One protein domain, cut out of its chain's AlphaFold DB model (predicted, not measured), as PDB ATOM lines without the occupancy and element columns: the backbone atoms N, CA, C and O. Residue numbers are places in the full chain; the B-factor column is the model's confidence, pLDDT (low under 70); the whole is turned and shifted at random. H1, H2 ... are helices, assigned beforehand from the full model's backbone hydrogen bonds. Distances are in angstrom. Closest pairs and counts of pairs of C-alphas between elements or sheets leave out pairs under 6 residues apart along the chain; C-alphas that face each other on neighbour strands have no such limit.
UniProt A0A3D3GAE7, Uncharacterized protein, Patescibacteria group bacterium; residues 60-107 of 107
ATOM      1  N   LEU A  60     220.117 142.607  85.840       72.19
ATOM      2  CA  LEU A  60     218.938 142.428  86.705       72.19
ATOM      3  C   LEU A  60     217.618 142.786  86.005       72.19
ATOM      4  O   LEU A  60     216.590 142.171  86.268       72.19
ATOM      5  N   ASP A  61     217.659 143.752  85.095       76.88
ATOM      6  CA  ASP A  61     216.564 144.175  84.222       76.88
ATOM      7  C   ASP A  61     216.143 143.104  83.204       76.88
ATOM      8  O   ASP A  61     215.001 143.097  82.742       76.88
ATOM      9  N   GLU A  62     217.024 142.153  82.899       70.62
ATOM     10  CA  GLU A  62     216.730 141.020  82.027       70.62
ATOM     11  C   GLU A  62     216.246 139.777  82.784       70.62
ATOM     12  O   GLU A  62     215.860 138.798  82.134       70.62
ATOM     13  N   VAL A  63     216.257 139.789  84.123       73.44
ATOM     14  CA  VAL A  63     215.822 138.672  84.971       73.44
ATOM     15  C   VAL A  63     214.304 138.714  85.128       73.44
ATOM     16  O   VAL A  63     213.759 139.361  86.020       73.44
ATOM     17  N   THR A  64     213.599 137.992  84.259       82.56
ATOM     18  CA  THR A  64     212.161 137.744  84.425       82.56
ATOM     19  C   THR A  64     211.923 136.544  85.349       82.56
ATOM     20  O   THR A  64     212.822 135.706  85.510       82.56
ATOM     21  N   PRO A  65     210.719 136.402  85.938       77.00
ATOM     22  CA  PRO A  65     210.358 135.208  86.699       77.00
ATOM     23  C   PRO A  65     210.605 133.908  85.921       77.00
ATOM     24  O   PRO A  65     211.124 132.948  86.482       77.00
ATOM     25  N   GLU A  66     210.309 133.884  84.619       81.00
ATOM     26  CA  GLU A  66     210.498 132.714  83.753       81.00
ATOM     27  C   GLU A  66     211.977 132.352  83.610       81.00
ATOM     28  O   GLU A  66     212.350 131.196  83.802       81.00
ATOM     29  N   LYS A  67     212.840 133.340  83.350       78.88
ATOM     30  CA  LYS A  67     214.291 133.122  83.263       78.88
ATOM     31  C   LYS A  67     214.881 132.679  84.597       78.88
ATOM     32  O   LYS A  67     215.782 131.845  84.620       78.88
ATOM     33  N   PHE A  68     214.370 133.205  85.710       79.31
ATOM     34  CA  PHE A  68     214.776 132.750  87.037       79.31
ATOM     35  C   PHE A  68     214.385 131.282  87.268       79.31
ATOM     36  O   PHE A  68     215.211 130.494  87.727       79.31
ATOM     37  N   VAL A  69     213.166 130.886  86.881       81.94
ATOM     38  CA  VAL A  69     212.713 129.487  86.940       81.94
ATOM     39  C   VAL A  69     213.584 128.590  86.063       81.94
ATOM     40  O   VAL A  69     214.022 127.539  86.532       81.94
ATOM     41  N   GLU A  70     213.887 128.984  84.825       83.06
ATOM     42  CA  GLU A  70     214.782 128.224  83.941       83.06
ATOM     43  C   GLU A  70     216.170 128.047  84.555       83.06
ATOM     44  O   GLU A  70     216.730 126.950  84.529       83.06
ATOM     45  N   LEU A  71     216.706 129.107  85.155       79.44
ATOM     46  CA  LEU A  71     218.027 129.121  85.759       79.44
ATOM     47  C   LEU A  71     218.095 128.197  86.986       79.44
ATOM     48  O   LEU A  71     218.985 127.347  87.052       79.44
ATOM     49  N   VAL A  72     217.107 128.250  87.883       81.31
ATOM     50  CA  VAL A  72     216.981 127.304  89.007       81.31
ATOM     51  C   VAL A  72     216.792 125.868  88.509       81.31
ATOM     52  O   VAL A  72     217.483 124.958  88.962       81.31
ATOM     53  N   THR A  73     215.907 125.656  87.532       83.38
ATOM     54  CA  THR A  73     215.635 124.320  86.976       83.38
ATOM     55  C   THR A  73     216.869 123.738  86.288       83.38
ATOM     56  O   THR A  73     217.082 122.531  86.334       83.38
ATOM     57  N   SER A  74     217.700 124.578  85.665       83.00
ATOM     58  CA  SER A  74     218.955 124.151  85.044       83.00
ATOM     59  C   SER A  74     219.978 123.676  86.074       83.00
ATOM     60  O   SER A  74     220.587 122.632  85.859       83.00
ATOM     61  N   ALA A  75     220.096 124.367  87.213       80.31
ATOM     62  CA  ALA A  75     220.958 123.941  88.312       80.31
ATOM     63  C   ALA A  75     220.492 122.586  88.872       80.31
ATOM     64  O   ALA A  75     221.295 121.675  89.028       80.31
ATOM     65  N   LEU A  76     219.179 122.399  89.048       82.75
ATOM     66  CA  LEU A  76     218.574 121.146  89.526       82.75
ATOM     67  C   LEU A  76     218.738 119.937  88.581       82.75
ATOM     68  O   LEU A  76     218.369 118.827  88.955       82.75
ATOM     69  N   ARG A  77     219.244 120.109  87.352       82.62
ATOM     70  CA  ARG A  77     219.521 118.985  86.433       82.62
ATOM     71  C   ARG A  77     220.855 118.298  86.718       82.62
ATOM     72  O   ARG A  77     221.079 117.206  86.198       82.62
ATOM     73  N   THR A  78     221.724 118.913  87.515       79.69
ATOM     74  CA  THR A  78     222.988 118.308  87.940       79.69
ATOM     75  C   THR A  78     222.698 117.240  89.001       79.69
ATOM     76  O   THR A  78     222.136 117.581  90.040       79.69
ATOM     77  N   PRO A  79     223.056 115.959  88.785       74.88
ATOM     78  CA  PRO A  79     222.739 114.876  89.723       74.88
ATOM     79  C   PRO A  79     223.242 115.132  91.149       74.88
ATOM     80  O   PRO A  79     222.537 114.842  92.113       74.88
ATOM     81  N   ASP A  80     224.416 115.752  91.270       82.62
ATOM     82  CA  ASP A  80     225.069 116.040  92.550       82.62
ATOM     83  C   ASP A  80     224.318 117.088  93.388       82.62
ATOM     84  O   ASP A  80     224.501 117.148  94.600       82.62
ATOM     85  N   VAL A  81     223.419 117.875  92.781       83.19
ATOM     86  CA  VAL A  81     222.622 118.879  93.502       83.19
ATOM     87  C   VAL A  81     221.694 118.235  94.513       83.19
ATOM     88  O   VAL A  81     221.581 118.737  95.625       83.19
ATOM     89  N   TYR A  82     221.043 117.125  94.164       81.94
ATOM     90  CA  TYR A  82     220.143 116.458  95.106       81.94
ATOM     91  C   TYR A  82     220.914 115.839  96.270       81.94
ATOM     92  O   TYR A  82     220.437 115.910  97.395       81.94
ATOM     93  N   THR A  83     222.115 115.310  96.020       85.44
ATOM     94  CA  THR A  83     223.007 114.793  97.068       85.44
ATOM     95  C   THR A  83     223.481 115.913  97.996       85.44
ATOM     96  O   THR A  83     223.306 115.815  99.206       85.44
ATOM     97  N   ASP A  84     223.994 117.015  97.439       84.19
ATOM     98  CA  ASP A  84     224.427 118.191  98.206       84.19
ATOM     99  C   ASP A  84     223.263 118.789  99.029       84.19
ATOM    100  O   ASP A  84     223.444 119.213 100.174       84.19
ATOM    101  N   MET A  85     222.053 118.836  98.451       84.12
ATOM    102  CA  MET A  85     220.848 119.286  99.153       84.12
ATOM    103  C   MET A  85     220.469 118.336 100.287       84.12
ATOM    104  O   MET A  85     220.115 118.820 101.359       84.12
ATOM    105  N   ASP A  86     220.538 117.023 100.071       85.56
ATOM    106  CA  ASP A  86     220.207 116.018 101.084       85.56
ATOM    107  C   ASP A  86     221.168 116.086 102.279       85.56
ATOM    108  O   ASP A  86     220.724 116.108 103.425       85.56
ATOM    109  N   GLU A  87     222.472 116.235 102.026       87.06
ATOM    110  CA  GLU A  87     223.482 116.401 103.078       87.06
ATOM    111  C   GLU A  87     223.243 117.663 103.919       87.06
ATOM    112  O   GLU A  87     223.246 117.611 105.153       87.06
ATOM    113  N   LEU A  88     223.008 118.810 103.271       87.06
ATOM    114  CA  LEU A  88     222.782 120.076 103.974       87.06
ATOM    115  C   LEU A  88     221.437 120.116 104.698       87.06
ATOM    116  O   LEU A  88     221.354 120.659 105.803       87.06
ATOM    117  N   LEU A  89     220.389 119.539 104.106       86.44
ATOM    118  CA  LEU A  89     219.111 119.363 104.788       86.44
ATOM    119  C   LEU A  89     219.285 118.456 106.002       86.44
ATOM    120  O   LEU A  89     218.804 118.811 107.072       86.44
ATOM    121  N   GLY A  90     220.026 117.353 105.876       88.56
ATOM    122  CA  GLY A  90     220.350 116.458 106.982       88.56
ATOM    123  C   GLY A  90     220.960 117.193 108.177       88.56
ATOM    124  O   GLY A  90     220.466 117.037 109.291       88.56
ATOM    125  N   GLN A  91     221.945 118.064 107.942       87.19
ATOM    126  CA  GLN A  91     222.575 118.878 108.995       87.19
ATOM    127  C   GLN A  91     221.593 119.845 109.672       87.19
ATOM    128  O   GLN A  91     221.647 120.061 110.885       87.19
ATOM    129  N   VAL A  92     220.679 120.441 108.904       87.25
ATOM    130  CA  VAL A  92     219.646 121.317 109.468       87.25
ATOM    131  C   VAL A  92     218.616 120.527 110.269       87.25
ATOM    132  O   VAL A  92     218.220 120.968 111.351       87.25
ATOM    133  N   LEU A  93     218.223 119.343 109.797       88.38
ATOM    134  CA  LEU A  93     217.341 118.453 110.548       88.38
ATOM    135  C   LEU A  93     218.003 117.964 111.844       88.38
ATOM    136  O   LEU A  93     217.322 117.936 112.865       88.38
ATOM    137  N   ASP A  94     219.315 117.691 111.853       89.44
ATOM    138  CA  ASP A  94     220.066 117.366 113.079       89.44
ATOM    139  C   ASP A  94     219.956 118.504 114.106       89.44
ATOM    140  O   ASP A  94     219.728 118.276 115.298       89.44
ATOM    141  N   SER A  95     220.074 119.754 113.644       86.44
ATOM    142  CA  SER A  95     219.909 120.922 114.510       86.44
ATOM    143  C   SER A  95     218.489 121.030 115.065       86.44
ATOM    144  O   SER A  95     218.332 121.380 116.235       86.44
ATOM    145  N   TYR A  96     217.458 120.747 114.263       86.88
ATOM    146  CA  TYR A  96     216.076 120.774 114.746       86.88
ATOM    147  C   TYR A  96     215.783 119.650 115.724       86.88
ATOM    148  O   TYR A  96     215.164 119.909 116.750       86.88
ATOM    149  N   GLU A  97     216.239 118.431 115.451       88.81
ATOM    150  CA  GLU A  97     216.094 117.307 116.374       88.81
ATOM    151  C   GLU A  97     216.723 117.649 117.727       88.81
ATOM    152  O   GLU A  97     216.052 117.540 118.752       88.81
ATOM    153  N   LYS A  98     217.940 118.205 117.733       86.94
ATOM    154  CA  LYS A  98     218.583 118.680 118.962       86.94
ATOM    155  C   LYS A  98     217.743 119.728 119.697       86.94
ATOM    156  O   LYS A  98     217.542 119.619 120.903       86.94
ATOM    157  N   THR A  99     217.220 120.730 118.991       84.25
ATOM    158  CA  THR A  99     216.343 121.737 119.607       84.25
ATOM    159  C   THR A  99     215.076 121.099 120.181       84.25
ATOM    160  O   THR A  99     214.665 121.430 121.288       84.25
ATOM    161  N   LEU A 100     214.453 120.156 119.479       85.06
ATOM    162  CA  LEU A 100     213.252 119.476 119.965       85.06
ATOM    163  C   LEU A 100     213.532 118.583 121.183       85.06
ATOM    164  O   LEU A 100     212.662 118.478 122.049       85.06
ATOM    165  N   GLN A 101     214.727 117.997 121.283       88.69
ATOM    166  CA  GLN A 101     215.191 117.296 122.485       88.69
ATOM    167  C   GLN A 101     215.346 118.258 123.669       88.69
ATOM    168  O   GLN A 101     214.897 117.950 124.771       88.69
ATOM    169  N   GLU A 102     215.902 119.456 123.446       84.88
ATOM    170  CA  GLU A 102     216.013 120.508 124.474       84.88
ATOM    171  C   GLU A 102     214.637 120.961 124.999       84.88
ATOM    172  O   GLU A 102     214.508 121.311 126.171       84.88
ATOM    173  N   TYR A 103     213.596 120.903 124.162       79.19
ATOM    174  CA  TYR A 103     212.207 121.174 124.552       79.19
ATOM    175  C   TYR A 103     211.439 119.944 125.074       79.19
ATOM    176  O   TYR A 103     210.246 120.063 125.356       79.19
ATOM    177  N   HIS A 104     212.078 118.775 125.204       86.06
ATOM    178  CA  HIS A 104     211.442 117.507 125.597       86.06
ATOM    179  C   HIS A 104     210.251 117.098 124.705       86.06
ATOM    180  O   HIS A 104     209.283 116.494 125.166       86.06
ATOM    181  N   ILE A 105     210.303 117.461 123.419       84.31
ATOM    182  CA  ILE A 105     209.275 117.123 122.420       84.31
ATOM    183  C   ILE A 105     209.572 115.764 121.776       84.31
ATOM    184  O   ILE A 105     208.654 115.030 121.395       84.31
ATOM    185  N   ILE A 106     210.855 115.431 121.646       82.19
ATOM    186  CA  ILE A 106     211.346 114.136 121.172       82.19
ATOM    187  C   ILE A 106     212.416 113.616 122.138       82.19
ATOM    188  O   ILE A 106     213.017 114.412 122.859       82.19
ATOM    189  N   ASP A 107     212.612 112.297 122.141       76.12
ATOM    190  CA  ASP A 107     213.598 111.605 122.983       76.12
ATOM    191  C   ASP A 107     215.033 111.703 122.428       76.12
ATOM    192  O   ASP A 107     215.213 111.764 121.184       76.12
TER     193      ASP A 107
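AT A GLANCE: This is residues 60 to 107 of the 107 residues of an uncharacterized protein of Patescibacteria group bacterium (UniProt A0A3D3GAE7). Two helices meet near their ends as an open L, the short arm H1 and the long arm H2, with the inside of the corner empty. The 48 printed residues hold H1 then H2 and no named strand, all helix by class. The whole is extended, with a radius of gyration of the C-alphas of 17.2 A, and flat, spanning 49 by 25 by 12 A.

IN THESE COORDINATES: H1, residues 65 to 75, begins at C-alpha 65 (210.358, 135.208, 86.699) and is 15.6 A long. H2, residues 79 to 102, is 35.8 A long and ends at C-alpha 102 (216.013, 120.508, 124.474).

HOW THE PARTS SIT: H1 and H2 are close but not clearly touching; their closest C-alphas, those of Ala 75 and Val 81, are 7.4 A apart. Their lines are about perpendicular, at 85 degrees. In H1 every O i to N i+4 pair is within hydrogen-bond range, in H2 19 of 20.

THE WHOLE: The C-alphas farthest apart, of Asp 61 and Asp 107, are 50.7 A apart. The H1 to H2 link is tight. The printed part has no cut, and no printed residue is under 70 in pLDDT.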